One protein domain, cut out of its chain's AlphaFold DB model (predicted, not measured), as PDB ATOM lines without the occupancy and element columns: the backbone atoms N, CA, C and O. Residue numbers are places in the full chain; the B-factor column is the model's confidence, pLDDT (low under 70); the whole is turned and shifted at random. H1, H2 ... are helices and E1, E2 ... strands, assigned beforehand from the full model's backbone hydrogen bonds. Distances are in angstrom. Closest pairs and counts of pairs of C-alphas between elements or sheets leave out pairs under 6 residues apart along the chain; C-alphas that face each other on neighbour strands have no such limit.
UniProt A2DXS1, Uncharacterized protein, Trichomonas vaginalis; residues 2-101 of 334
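This is residues 2 to 101 of the 334 residues of an uncharacterized protein of Trichomonas vaginalis (UniProt A2DXS1). A small three-stranded sheet has one long helix, H2, packed along one face, while the short helices H3 and H4 sit together beyond its E3 edge and H1 leads straight into E1. Residues 2 to 8 and 33 to 40 stick out. The 100 printed residues hold four named helices and three strands, in the order H1 E1 E2 H2 E3 H3 H4; the mixed sheet runs E1, E2, E3. The class is mixed, helices and strands; the whole is compact, with a radius of gyration of the C-alphas of 13.9 A and spans of 42 by 37 by 21 A.

Find C-alpha 9 at (-48.857, -45.375, 29.207), where H1, residues 9 to 13, begins. E1 is residues 14 to 19, 16.6 A, and E2 residues 22 to 27, 15.8 A. H2, residues 47 to 63, runs 24.1 A from (-39.076, -53.259, 32.343). E3 is residues 68 to 72, H3 77 to 80, and H4 91 to 97, ending at (-31.035, -45.034, 46.135).

E1 and E2 form an antiparallel hairpin, with N 17 and O 24 2.9 A apart. E2 and E3 are parallel, with N 25 and O 70 at 2.9 A; E2, H2, E3 is a strand-helix-strand unit, two parallel neighbours with a helix between, its crossover right-handed. In two layers, helix on one face of a sheet, H2 is on the sheet at a height of 9.8 A. H1 only grazes the sheet with residues 11 to 13 and touches residues 49 to 53 of H2, the closest C-alphas, Glu 10 and Ile 52, 6.2 A apart. H4 touches H3, closest at C-alphas 77 and 92, 5.8 A. Every O i to N i+4 pair is within hydrogen-bond range in H1, H2 and H4; H3 is too short for one.

The C-alphas farthest apart, Leu 38 and Asn 66, are 42.5 A apart. The printed part has no cut, and E2 to H2 is a long link. Look for pLDDT under 70 at residues 2 to 7 and 34 to 40.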
ATOM      1  N   TRP A   2     -66.111 -35.432  31.758       34.25
ATOM      2  CA  TRP A   2     -64.778 -36.035  31.707       34.25
ATOM      3  C   TRP A   2     -64.441 -36.257  30.233       34.25
ATOM      4  O   TRP A   2     -65.045 -37.101  29.577       34.25
ATOM      5  N   LYS A   3     -63.564 -35.419  29.671       36.19
ATOM      6  CA  LYS A   3     -62.999 -35.687  28.347       36.19
ATOM      7  C   LYS A   3     -62.163 -36.956  28.481       36.19
ATOM      8  O   LYS A   3     -61.272 -36.979  29.325       36.19
ATOM      9  N   ASN A   4     -62.443 -37.969  27.661       42.31
ATOM     10  CA  ASN A   4     -61.549 -39.108  27.466       42.31
ATOM     11  C   ASN A   4     -60.190 -38.561  27.015       42.31
ATOM     12  O   ASN A   4     -59.997 -38.260  25.836       42.31
ATOM     13  N   LYS A   5     -59.268 -38.367  27.962       51.53
ATOM     14  CA  LYS A   5     -57.852 -38.259  27.643       51.53
ATOM     15  C   LYS A   5     -57.450 -39.642  27.149       51.53
ATOM     16  O   LYS A   5     -57.715 -40.638  27.816       51.53
ATOM     17  N   ILE A   6     -56.851 -39.705  25.967       50.00
ATOM     18  CA  ILE A   6     -56.021 -40.851  25.615       50.00
ATOM     19  C   ILE A   6     -54.886 -40.800  26.638       50.00
ATOM     20  O   ILE A   6     -54.028 -39.927  26.544       50.00
ATOM     21  N   HIS A   7     -54.977 -41.613  27.687       62.19
ATOM     22  CA  HIS A   7     -53.917 -41.706  28.678       62.19
ATOM     23  C   HIS A   7     -52.740 -42.386  27.987       62.19
ATOM     24  O   HIS A   7     -52.878 -43.515  27.512       62.19
ATOM     25  N   GLN A   8     -51.627 -41.664  27.851       83.44
ATOM     26  CA  GLN A   8     -50.370 -42.295  27.473       83.44
ATOM     27  C   GLN A   8     -49.983 -43.282  28.585       83.44
ATOM     28  O   GLN A   8     -50.420 -43.122  29.731       83.44
ATOM     29  N   LEU A   9     -49.237 -44.335  28.247       86.75
ATOM     30  CA  LEU A   9     -48.857 -45.375  29.207       86.75
ATOM     31  C   LEU A   9     -48.171 -44.752  30.431       86.75
ATOM     32  O   LEU A   9     -48.453 -45.129  31.562       86.75
ATOM     33  N   GLU A  10     -47.359 -43.730  30.201       90.44
ATOM     34  CA  GLU A  10     -46.649 -42.948  31.201       90.44
ATOM     35  C   GLU A  10     -47.597 -42.357  32.253       90.44
ATOM     36  O   GLU A  10     -47.398 -42.578  33.446       90.44
ATOM     37  N   ASP A  11     -48.673 -41.691  31.815       88.38
ATOM     38  CA  ASP A  11     -49.684 -41.087  32.696       88.38
ATOM     39  C   ASP A  11     -50.477 -42.136  33.486       88.38
ATOM     40  O   ASP A  11     -51.008 -41.844  34.561       88.38
ATOM     41  N   PHE A  12     -50.623 -43.340  32.928       89.38
ATOM     42  CA  PHE A  12     -51.296 -44.445  33.598       89.38
ATOM     43  C   PHE A  12     -50.405 -45.066  34.671       89.38
ATOM     44  O   PHE A  12     -50.889 -45.314  35.770       89.38
ATOM     45  N   VAL A  13     -49.125 -45.292  34.365       93.69
ATOM     46  CA  VAL A  13     -48.156 -45.945  35.256       93.69
ATOM     47  C   VAL A  13     -47.737 -45.032  36.401       93.69
ATOM     48  O   VAL A  13     -47.649 -45.491  37.540       93.69
ATOM     49  N   ALA A  14     -47.474 -43.755  36.121       95.44
ATOM     50  CA  ALA A  14     -46.940 -42.815  37.095       95.44
ATOM     51  C   ALA A  14     -47.554 -41.421  36.911       95.44
ATOM     52  O   ALA A  14     -47.318 -40.729  35.922       95.44
ATOM     53  N   SER A  15     -48.299 -40.974  37.916       94.56
ATOM     54  CA  SER A  15     -48.899 -39.639  37.954       94.56
ATOM     55  C   SER A  15     -48.395 -38.855  39.160       94.56
ATOM     56  O   SER A  15     -48.040 -39.432  40.184       94.56
ATOM     57  N   GLU A  16     -48.344 -37.531  39.048       94.69
ATOM     58  CA  GLU A  16     -47.822 -36.666  40.106       94.69
ATOM     59  C   GLU A  16     -48.870 -35.663  40.593       94.69
ATOM     60  O   GLU A  16     -49.701 -35.163  39.828       94.69
ATOM     61  N   HIS A  17     -48.806 -35.337  41.880       94.50
ATOM     62  CA  HIS A  17     -49.569 -34.255  42.481       94.50
ATOM     63  C   HIS A  17     -48.675 -33.438  43.413       94.50
ATOM     64  O   HIS A  17     -48.136 -33.949  44.392       94.50
ATOM     65  N   VAL A  18     -48.530 -32.149  43.120       92.94
ATOM     66  CA  VAL A  18     -47.700 -31.227  43.902       92.94
ATOM     67  C   VAL A  18     -48.570 -30.478  44.905       92.94
ATOM     68  O   VAL A  18     -49.545 -29.836  44.518       92.94
ATOM     69  N   SER A  19     -48.193 -30.509  46.185       88.88
ATOM     70  CA  SER A  19     -48.888 -29.788  47.254       88.88
ATOM     71  C   SER A  19     -47.896 -29.215  48.261       88.88
ATOM     72  O   SER A  19     -47.246 -29.953  49.002       88.88
ATOM     73  N   ASN A  20     -47.785 -27.883  48.308       86.25
ATOM     74  CA  ASN A  20     -46.835 -27.167  49.170       86.25
ATOM     75  C   ASN A  20     -45.430 -27.781  49.069       86.25
ATOM     76  O   ASN A  20     -44.895 -27.856  47.968       86.25
ATOM     77  N   ASP A  21     -44.845 -28.253  50.169       88.00
ATOM     78  CA  ASP A  21     -43.483 -28.803  50.221       88.00
ATOM     79  C   ASP A  21     -43.408 -30.318  49.951       88.00
ATOM     80  O   ASP A  21     -42.347 -30.928  50.101       88.00
ATOM     81  N   VAL A  22     -44.521 -30.929  49.534       93.19
ATOM     82  CA  VAL A  22     -44.628 -32.363  49.240       93.19
ATOM     83  C   VAL A  22     -45.025 -32.577  47.786       93.19
ATOM     84  O   VAL A  22     -45.875 -31.871  47.238       93.19
ATOM     85  N   LEU A  23     -44.423 -33.582  47.164       95.88
ATOM     86  CA  LEU A  23     -44.880 -34.130  45.900       95.88
ATOM     87  C   LEU A  23     -45.333 -35.570  46.121       95.88
ATOM     88  O   LEU A  23     -44.590 -36.381  46.664       95.88
ATOM     89  N   PHE A  24     -46.542 -35.885  45.674       97.06
ATOM     90  CA  PHE A  24     -47.076 -37.238  45.670       97.06
ATOM     91  C   PHE A  24     -46.861 -37.865  44.299       97.06
ATOM     92  O   PHE A  24     -47.378 -37.354  43.307       97.06
ATOM     93  N   LEU A  25     -46.104 -38.959  44.249       97.62
ATOM     94  CA  LEU A  25     -45.927 -39.782  43.059       97.62
ATOM     95  C   LEU A  25     -46.829 -41.011  43.197       97.62
ATOM     96  O   LEU A  25     -46.565 -41.906  43.996       97.62
ATOM     97  N   ILE A  26     -47.926 -41.025  42.450       97.44
ATOM     98  CA  ILE A  26     -48.946 -42.067  42.495       97.44
ATOM     99  C   ILE A  26     -48.658 -43.058  41.376       97.44
ATOM    100  O   ILE A  26     -48.720 -42.710  40.193       97.44
ATOM    101  N   LEU A  27     -48.361 -44.291  41.762       96.56
ATOM    102  CA  LEU A  27     -48.001 -45.360  40.851       96.56
ATOM    103  C   LEU A  27     -49.168 -46.324  40.676       96.56
ATOM    104  O   LEU A  27     -49.765 -46.796  41.646       96.56
ATOM    105  N   ASN A  28     -49.437 -46.670  39.425       93.06
ATOM    106  CA  ASN A  28     -50.225 -47.836  39.082       93.06
ATOM    107  C   ASN A  28     -49.310 -48.851  38.403       93.06
ATOM    108  O   ASN A  28     -49.100 -48.808  37.190       93.06
ATOM    109  N   PRO A  29     -48.752 -49.785  39.174       84.00
ATOM    110  CA  PRO A  29     -47.764 -50.695  38.635       84.00
ATOM    111  C   PRO A  29     -48.435 -51.912  37.950       84.00
ATOM    112  O   PRO A  29     -47.766 -52.882  37.600       84.00
ATOM    113  N   TYR A  30     -49.756 -51.869  37.728       82.62
ATOM    114  CA  TYR A  30     -50.531 -52.923  37.079       82.62
ATOM    115  C   TYR A  30     -50.488 -52.809  35.552       82.62
ATOM    116  O   TYR A  30     -50.913 -51.804  34.989       82.62
ATOM    117  N   ASP A  31     -50.047 -53.865  34.875       77.12
ATOM    118  CA  ASP A  31     -50.120 -53.967  33.416       77.12
ATOM    119  C   ASP A  31     -51.564 -54.301  33.002       77.12
ATOM    120  O   ASP A  31     -52.053 -55.405  33.246       77.12
ATOM    121  N   PHE A  32     -52.303 -53.323  32.469       75.06
ATOM    122  CA  PHE A  32     -53.701 -53.496  32.073       75.06
ATOM    123  C   PHE A  32     -53.840 -53.555  30.541       75.06
ATOM    124  O   PHE A  32     -53.341 -52.661  29.860       75.06
ATOM    125  N   PRO A  33     -54.619 -54.506  29.982       75.25
ATOM    126  CA  PRO A  33     -55.445 -55.500  30.667       75.25
ATOM    127  C   PRO A  33     -54.682 -56.785  31.016       75.25
ATOM    128  O   PRO A  33     -54.180 -57.477  30.134       75.25
ATOM    129  N   ARG A  34     -54.720 -57.188  32.292       68.00
ATOM    130  CA  ARG A  34     -54.287 -58.519  32.738       68.00
ATOM    131  C   ARG A  34     -55.499 -59.329  33.207       68.00
ATOM    132  O   ARG A  34     -56.322 -58.810  33.966       68.00
ATOM    133  N   PRO A  35     -55.674 -60.580  32.745       68.75
ATOM    134  CA  PRO A  35     -56.722 -61.443  33.273       68.75
ATOM    135  C   PRO A  35     -56.452 -61.689  34.760       68.75
ATOM    136  O   PRO A  35     -55.344 -62.091  35.108       68.75
ATOM    137  N   ARG A  36     -57.452 -61.457  35.628       61.53
ATOM    138  CA  ARG A  36     -57.307 -61.722  37.068       61.53
ATOM    139  C   ARG A  36     -56.882 -63.171  37.280       61.53
ATOM    140  O   ARG A  36     -57.651 -64.084  36.967       61.53
ATOM    141  N   ALA A  37     -55.713 -63.372  37.870       62.22
ATOM    142  CA  ALA A  37     -55.326 -64.666  38.397       62.22
ATOM    143  C   ALA A  37     -55.623 -64.695  39.900       62.22
ATOM    144  O   ALA A  37     -55.395 -63.726  40.615       62.22
ATOM    145  N   LEU A  38     -56.063 -65.845  40.420       58.56
ATOM    146  CA  LEU A  38     -56.163 -66.083  41.872       58.56
ATOM    147  C   LEU A  38     -54.794 -66.017  42.590       58.56
ATOM    148  O   LEU A  38     -54.737 -66.179  43.802       58.56
ATOM    149  N   LEU A  39     -53.707 -65.809  41.840       59.47
ATOM    150  CA  LEU A  39     -52.317 -65.762  42.293       59.47
ATOM    151  C   LEU A  39     -51.676 -64.373  42.090       59.47
ATOM    152  O   LEU A  39     -50.452 -64.274  42.127       59.47
ATOM    153  N   ASP A  40     -52.468 -63.311  41.885       67.44
ATOM    154  CA  ASP A  40     -51.995 -61.915  41.748       67.44
ATOM    155  C   ASP A  40     -51.536 -61.299  43.096       67.44
ATOM    156  O   ASP A  40     -51.817 -60.138  43.391       67.44
ATOM    157  N   VAL A  41     -50.843 -62.094  43.917       72.94
ATOM    158  CA  VAL A  41     -50.201 -61.681  45.181       72.94
ATOM    159  C   VAL A  41     -48.936 -60.866  44.902       72.94
ATOM    160  O   VAL A  41     -48.596 -59.954  45.645       72.94
ATOM    161  N   TYR A  42     -48.245 -61.182  43.800       78.94
ATOM    162  CA  TYR A  42     -47.066 -60.447  43.360       78.94
ATOM    163  C   TYR A  42     -47.303 -59.724  42.066       78.94
ATOM    164  O   TYR A  42     -47.948 -60.203  41.125       78.94
ATOM    165  N   LEU A  43     -46.636 -58.591  42.007       84.38
ATOM    166  CA  LEU A  43     -46.512 -57.819  40.818       84.38
ATOM    167  C   LEU A  43     -45.179 -58.117  40.141       84.38
ATOM    168  O   LEU A  43     -44.130 -58.176  40.772       84.38
ATOM    169  N   LEU A  44     -45.234 -58.294  38.828       86.50
ATOM    170  CA  LEU A  44     -44.058 -58.407  37.975       86.50
ATOM    171  C   LEU A  44     -44.180 -57.318  36.909       86.50
ATOM    172  O   LEU A  44     -44.620 -57.619  35.796       86.50
ATOM    173  N   PRO A  45     -43.919 -56.046  37.269       90.38
ATOM    174  CA  PRO A  45     -44.039 -54.950  36.320       90.38
ATOM    175  C   PRO A  45     -43.052 -55.153  35.172       90.38
ATOM    176  O   PRO A  45     -41.951 -55.682  35.355       90.38
ATOM    177  N   SER A  46     -43.445 -54.731  33.971       92.19
ATOM    178  CA  SER A  46     -42.542 -54.787  32.830       92.19
ATOM    179  C   SER A  46     -41.352 -53.848  33.049       92.19
ATOM    180  O   SER A  46     -41.418 -52.868  33.797       92.19
ATOM    181  N   LYS A  47     -40.251 -54.133  32.354       94.81
ATOM    182  CA  LYS A  47     -39.076 -53.259  32.343       94.81
ATOM    183  C   LYS A  47     -39.438 -51.823  31.941       94.81
ATOM    184  O   LYS A  47     -38.978 -50.891  32.582       94.81
ATOM    185  N   GLU A  48     -40.300 -51.672  30.935       94.56
ATOM    186  CA  GLU A  48     -40.794 -50.379  30.447       94.56
ATOM    187  C   GLU A  48     -41.549 -49.603  31.535       94.56
ATOM    188  O   GLU A  48     -41.316 -48.413  31.716       94.56
ATOM    189  N   MET A  49     -42.396 -50.271  32.324       94.62
ATOM    190  CA  MET A  49     -43.092 -49.622  33.440       94.62
ATOM    191  C   MET A  49     -42.114 -49.145  34.516       94.62
ATOM    192  O   MET A  49     -42.256 -48.038  35.026       94.62
ATOM    193  N   LEU A  50     -41.105 -49.955  34.850       96.31
ATOM    194  CA  LEU A  50     -40.068 -49.555  35.804       96.31
ATOM    195  C   LEU A  50     -39.172 -48.436  35.260       96.31
ATOM    196  O   LEU A  50     -38.768 -47.571  36.030       96.31
ATOM    197  N   ASP A  51     -38.905 -48.416  33.953       97.19
ATOM    198  CA  ASP A  51     -38.223 -47.304  33.289       97.19
ATOM    199  C   ASP A  51     -39.031 -46.009  33.424       97.19
ATOM    200  O   ASP A  51     -38.478 -44.984  33.812       97.19
ATOM    201  N   ILE A  52     -40.346 -46.055  33.191       96.50
ATOM    202  CA  ILE A  52     -41.238 -44.900  33.377       96.50
ATOM    203  C   ILE A  52     -41.185 -44.393  34.823       96.50
ATOM    204  O   ILE A  52     -41.024 -43.192  35.043       96.50
ATOM    205  N   VAL A  53     -41.299 -45.290  35.810       97.00
ATOM    206  CA  VAL A  53     -41.237 -44.923  37.235       97.00
ATOM    207  C   VAL A  53     -39.900 -44.266  37.569       97.00
ATOM    208  O   VAL A  53     -39.880 -43.193  38.169       97.00
ATOM    209  N   GLU A  54     -38.788 -44.873  37.153       97.62
ATOM    210  CA  GLU A  54     -37.450 -44.352  37.426       97.62
ATOM    211  C   GLU A  54     -37.228 -42.983  36.773       97.62
ATOM    212  O   GLU A  54     -36.797 -42.046  37.444       97.62
ATOM    213  N   GLN A  55     -37.579 -42.829  35.492       96.94
ATOM    214  CA  GLN A  55     -37.464 -41.541  34.801       96.94
ATOM    215  C   GLN A  55     -38.321 -40.464  35.464       96.94
ATOM    216  O   GLN A  55     -37.889 -39.319  35.579       96.94
ATOM    217  N   LYS A  56     -39.511 -40.826  35.954       96.25
ATOM    218  CA  LYS A  56     -40.389 -39.891  36.653       96.25
ATOM    219  C   LYS A  56     -39.799 -39.436  37.987       96.25
ATOM    220  O   LYS A  56     -39.866 -38.249  38.289       96.25
ATOM    221  N   ILE A  57     -39.180 -40.341  38.749       96.62
ATOM    222  CA  ILE A  57     -38.453 -39.991  39.979       96.62
ATOM    223  C   ILE A  57     -37.315 -39.012  39.669       96.62
ATOM    224  O   ILE A  57     -37.232 -37.965  40.309       96.62
ATOM    225  N   ILE A  58     -36.485 -39.315  38.664       96.25
ATOM    226  CA  ILE A  58     -35.358 -38.460  38.256       96.25
ATOM    227  C   ILE A  58     -35.862 -37.069  37.856       96.25
ATOM    228  O   ILE A  58     -35.399 -36.067  38.399       96.25
ATOM    229  N   GLN A  59     -36.862 -37.011  36.972       95.56
ATOM    230  CA  GLN A  59     -37.463 -35.758  36.521       95.56
ATOM    231  C   GLN A  59     -37.970 -34.924  37.706       95.56
ATOM    232  O   GLN A  59     -37.670 -33.738  37.816       95.56
ATOM    233  N   ILE A  60     -38.709 -35.547  38.627       94.81
ATOM    234  CA  ILE A  60     -39.238 -34.876  39.814       94.81
ATOM    235  C   ILE A  60     -38.112 -34.286  40.671       94.81
ATOM    236  O   ILE A  60     -38.244 -33.168  41.172       94.81
ATOM    237  N   GLN A  61     -37.017 -35.017  40.871       93.62
ATOM    238  CA  GLN A  61     -35.894 -34.536  41.676       93.62
ATOM    239  C   GLN A  61     -35.180 -33.350  41.026       93.62
ATOM    240  O   GLN A  61     -34.726 -32.442  41.729       93.62
ATOM    241  N   GLU A  62     -35.109 -33.331  39.697       94.75
ATOM    242  CA  GLU A  62     -34.554 -32.215  38.935       94.75
ATOM    243  C   GLU A  62     -35.458 -30.975  39.000       94.75
ATOM    244  O   GLU A  62     -34.974 -29.879  39.319       94.75
ATOM    245  N   ASP A  63     -36.761 -31.162  38.779       94.69
ATOM    246  CA  ASP A  63     -37.765 -30.095  38.715       94.69
ATOM    247  C   ASP A  63     -38.113 -29.529  40.108       94.69
ATOM    248  O   ASP A  63     -38.398 -28.336  40.258       94.69
ATOM    249  N   TYR A  64     -38.048 -30.355  41.162       92.44
ATOM    250  CA  TYR A  64     -38.535 -30.031  42.509       92.44
ATOM    251  C   TYR A  64     -37.513 -30.296  43.626       92.44
ATOM    252  O   TYR A  64     -37.849 -30.858  44.669       92.44
ATOM    253  N   LYS A  65     -36.284 -29.790  43.473       87.44
ATOM    254  CA  LYS A  65     -35.129 -30.008  44.381       87.44
ATOM    255  C   LYS A  65     -35.375 -29.857  45.890       87.44
ATOM    256  O   LYS A  65     -34.633 -30.419  46.688       87.44
ATOM    257  N   ASN A  66     -36.371 -29.069  46.300       86.50
ATOM    258  CA  ASN A  66     -36.642 -28.775  47.712       86.50
ATOM    259  C   ASN A  66     -37.840 -29.536  48.300       86.50
ATOM    260  O   ASN A  66     -38.084 -29.403  49.505       86.50
ATOM    261  N   LYS A  67     -38.584 -30.300  47.489       90.88
ATOM    262  CA  LYS A  67     -39.789 -31.016  47.925       90.88
ATOM    263  C   LYS A  67     -39.464 -32.445  48.338       90.88
ATOM    264  O   LYS A  67     -38.642 -33.109  47.716       90.88
ATOM    265  N   SER A  68     -40.149 -32.924  49.367       91.56
ATOM    266  CA  SER A  68     -40.112 -34.340  49.736       91.56
ATOM    267  C   SER A  68     -41.050 -35.134  48.832       91.56
ATOM    268  O   SER A  68     -42.194 -34.726  48.621       91.56
ATOM    269  N   ILE A  69     -40.576 -36.265  48.317       95.00
ATOM    270  CA  ILE A  69     -41.369 -37.166  47.477       95.00
ATOM    271  C   ILE A  69     -42.040 -38.203  48.377       95.00
ATOM    272  O   ILE A  69     -41.369 -38.869  49.157       95.00
ATOM    273  N   VAL A  70     -43.355 -38.350  48.258       97.12
ATOM    274  CA  VAL A  70     -44.113 -39.453  48.857       97.12
ATOM    275  C   VAL A  70     -44.617 -40.328  47.723       97.12
ATOM    276  O   VAL A  70     -45.386 -39.862  46.879       97.12
ATOM    277  N   ILE A  71     -44.195 -41.589  47.689       98.00
ATOM    278  CA  ILE A  71     -44.708 -42.547  46.708       98.00
ATOM    279  C   ILE A  71     -45.973 -43.198  47.264       98.00
ATOM    280  O   ILE A  71     -45.995 -43.636  48.409       98.00
ATOM    281  N   ILE A  72     -47.024 -43.284  46.454       97.88
ATOM    282  CA  ILE A  72     -48.258 -44.002  46.784       97.88
ATOM    283  C   ILE A  72     -48.468 -45.084  45.732       97.88
ATOM    284  O   ILE A  72     -48.526 -44.789  44.541       97.88
ATOM    285  N   THR A  73     -48.609 -46.333  46.158       96.38
ATOM    286  CA  THR A  73     -48.858 -47.470  45.262       96.38
ATOM    287  C   THR A  73     -49.753 -48.499  45.946       96.38
ATOM    288  O   THR A  73     -49.891 -48.502  47.163       96.38
ATOM    289  N   HIS A  74     -50.416 -49.372  45.186       93.94
ATOM    290  CA  HIS A  74     -51.274 -50.394  45.791       93.94
ATOM    291  C   HIS A  74     -50.468 -51.505  46.481       93.94
ATOM    292  O   HIS A  74     -50.825 -51.913  47.583       93.94
ATOM    293  N   TYR A  75     -49.398 -51.980  45.842       92.69
ATOM    294  CA  TYR A  75     -48.621 -53.139  46.288       92.69
ATOM    295  C   TYR A  75     -47.459 -52.729  47.203       92.69
ATOM    296  O   TYR A  75     -46.787 -51.746  46.885       92.69
ATOM    297  N   PRO A  76     -47.184 -53.480  48.284       94.38
ATOM    298  CA  PRO A  76     -45.984 -53.322  49.083       94.38
ATOM    299  C   PRO A  76     -44.698 -53.368  48.262       94.38
ATOM    300  O   PRO A  76     -44.632 -54.071  47.250       94.38
ATOM    301  N   VAL A  77     -43.658 -52.667  48.715       94.12
ATOM    302  CA  VAL A  77     -42.369 -52.545  48.004       94.12
ATOM    303  C   VAL A  77     -41.795 -53.923  47.651       94.12
ATOM    304  O   VAL A  77     -41.469 -54.185  46.492       94.12
ATOM    305  N   ASN A  78     -41.793 -54.850  48.613       90.19
ATOM    306  CA  ASN A  78     -41.279 -56.214  48.436       90.19
ATOM    307  C   ASN A  78     -42.135 -57.095  47.505       90.19
ATOM    308  O   ASN A  78     -41.708 -58.179  47.106       90.19
ATOM    309  N   GLN A  79     -43.333 -56.644  47.121       90.44
ATOM    310  CA  GLN A  79     -44.217 -57.372  46.208       90.44
ATOM    311  C   GLN A  79     -44.046 -56.982  44.732       90.44
ATOM    312  O   GLN A  79     -44.700 -57.578  43.876       90.44
ATOM    313  N   PHE A  80     -43.134 -56.058  44.402       90.50
ATOM    314  CA  PHE A  80     -42.733 -55.749  43.016       90.50
ATOM    315  C   PHE A  80     -41.826 -56.829  42.385       90.50
ATOM    316  O   PHE A  80     -41.458 -56.747  41.205       90.50
ATOM    317  N   GLY A  81     -41.469 -57.855  43.166       85.06
ATOM    318  CA  GLY A  81     -40.620 -58.960  42.743       85.06
ATOM    319  C   GLY A  81     -39.202 -58.510  42.382       85.06
ATOM    320  O   GLY A  81     -38.728 -57.454  42.783       85.06
ATOM    321  N   SER A  82     -38.510 -59.326  41.587       89.62
ATOM    322  CA  SER A  82     -37.131 -59.068  41.148       89.62
ATOM    323  C   SER A  82     -37.035 -58.313  39.816       89.62
ATOM    324  O   SER A  82     -35.977 -58.307  39.180       89.62
ATOM    325  N   SER A  83     -38.137 -57.702  39.375       91.75
ATOM    326  CA  SER A  83     -38.200 -56.938  38.128       91.75
ATOM    327  C   SER A  83     -37.278 -55.721  38.202       91.75
ATOM    328  O   SER A  83     -37.145 -55.096  39.255       91.75
ATOM    329  N   LYS A  84     -36.626 -55.393  37.082       96.44
ATOM    330  CA  LYS A  84     -35.627 -54.321  37.003       96.44
ATOM    331  C   LYS A  84     -35.908 -53.374  35.848       96.44
ATOM    332  O   LYS A  84     -36.341 -53.825  34.787       96.44
ATOM    333  N   SER A  85     -35.596 -52.098  36.037       96.88
ATOM    334  CA  SER A  85     -35.551 -51.116  34.952       96.88
ATOM    335  C   SER A  85     -34.358 -51.350  34.012       96.88
ATOM    336  O   SER A  85     -33.522 -52.242  34.197       96.88
ATOM    337  N   GLY A  86     -34.252 -50.517  32.984       97.19
ATOM    338  CA  GLY A  86     -33.114 -50.342  32.090       97.19
ATOM    339  C   GLY A  86     -31.804 -50.035  32.783       97.19
ATOM    340  O   GLY A  86     -30.772 -50.504  32.302       97.19
ATOM    341  N   SER A  87     -31.836 -49.346  33.924       96.94
ATOM    342  CA  SER A  87     -30.642 -49.095  34.735       96.94
ATOM    343  C   SER A  87     -30.221 -50.306  35.580       96.94
ATOM    344  O   SER A  87     -29.115 -50.330  36.114       96.94
ATOM    345  N   GLY A  88     -31.068 -51.340  35.675       97.12
ATOM    346  CA  GLY A  88     -30.806 -52.552  36.453       97.12
ATOM    347  C   GLY A  88     -31.267 -52.493  37.914       97.12
ATOM    348  O   GLY A  88     -30.947 -53.423  38.667       97.12
ATOM    349  N   ARG A  89     -32.022 -51.452  38.295       97.00
ATOM    350  CA  ARG A  89     -32.578 -51.258  39.642       97.00
ATOM    351  C   ARG A  89     -33.941 -51.916  39.811       97.00
ATOM    352  O   ARG A  89     -34.776 -51.844  38.910       97.00
ATOM    353  N   THR A  90     -34.168 -52.533  40.966       96.31
ATOM    354  CA  THR A  90     -35.509 -52.926  41.428       96.31
ATOM    355  C   THR A  90     -36.265 -51.718  41.984       96.31
ATOM    356  O   THR A  90     -35.672 -50.672  42.235       96.31
ATOM    357  N   PHE A  91     -37.573 -51.849  42.208       95.88
ATOM    358  CA  PHE A  91     -38.365 -50.773  42.815       95.88
ATOM    359  C   PHE A  91     -37.895 -50.418  44.239       95.88
ATOM    360  O   PHE A  91     -37.760 -49.242  44.555       95.88
ATOM    361  N   GLU A  92     -37.562 -51.419  45.057       95.25
ATOM    362  CA  GLU A  92     -36.942 -51.237  46.381       95.25
ATOM    363  C   GLU A  92     -35.622 -50.451  46.294       95.25
ATOM    364  O   GLU A  92     -35.394 -49.497  47.033       95.25
ATOM    365  N   GLN A  93     -34.767 -50.788  45.322       96.19
ATOM    366  CA  GLN A  93     -33.529 -50.042  45.094       96.19
ATOM    367  C   GLN A  93     -33.807 -48.605  44.658       96.19
ATOM    368  O   GLN A  93     -33.098 -47.702  45.079       96.19
ATOM    369  N   MET A  94     -34.840 -48.359  43.849       96.50
ATOM    370  CA  MET A  94     -35.221 -46.994  43.486       96.50
ATOM    371  C   MET A  94     -35.672 -46.188  44.708       96.50
ATOM    372  O   MET A  94     -35.274 -45.035  44.843       96.50
ATOM    373  N   THR A  95     -36.480 -46.760  45.606       95.12
ATOM    374  CA  THR A  95     -36.953 -46.020  46.787       95.12
ATOM    375  C   THR A  95     -35.801 -45.675  47.734       95.12
ATOM    376  O   THR A  95     -35.751 -44.558  48.248       95.12
ATOM    377  N   SER A  96     -34.829 -46.577  47.884       93.38
ATOM    378  CA  SER A  96     -33.631 -46.355  48.699       93.38
ATOM    379  C   SER A  96     -32.593 -45.433  48.030       93.38
ATOM    380  O   SER A  96     -32.236 -44.393  48.586       93.38
ATOM    381  N   GLU A  97     -32.131 -45.750  46.813       94.75
ATOM    382  CA  GLU A  97     -31.035 -45.034  46.135       94.75
ATOM    383  C   GLU A  97     -31.414 -43.607  45.717       94.75
ATOM    384  O   GLU A  97     -30.559 -42.720  45.724       94.75
ATOM    385  N   TYR A  98     -32.690 -43.359  45.394       94.50
ATOM    386  CA  TYR A  98     -33.194 -42.007  45.140       94.50
ATOM    387  C   TYR A  98     -33.627 -41.282  46.425       94.50
ATOM    388  O   TYR A  98     -34.196 -40.198  46.339       94.50
ATOM    389  N   ASN A  99     -33.340 -41.825  47.614       92.38
ATOM    390  CA  ASN A  99     -33.652 -41.217  48.912       92.38
ATOM    391  C   ASN A  99     -35.123 -40.771  49.028       92.38
ATOM    392  O   ASN A  99     -35.426 -39.625  49.377       92.38
ATOM    393  N   ILE A 100     -36.046 -41.669  48.683       95.31
ATOM    394  CA  ILE A 100     -37.476 -41.432  48.856       95.31
ATOM    395  C   ILE A 100     -37.797 -41.587  50.350       95.31
ATOM    396  O   ILE A 100     -37.597 -42.667  50.895       95.31
ATOM    397  N   PRO A 101     -38.286 -40.545  51.048       94.50
ATOM    398  CA  PRO A 101     -38.488 -40.617  52.495       94.50
ATOM    399  C   PRO A 101     -39.640 -41.539  52.905       94.50
ATOM    400  O   PRO A 101     -39.571 -42.160  53.963       94.50
TER     401      PRO A 101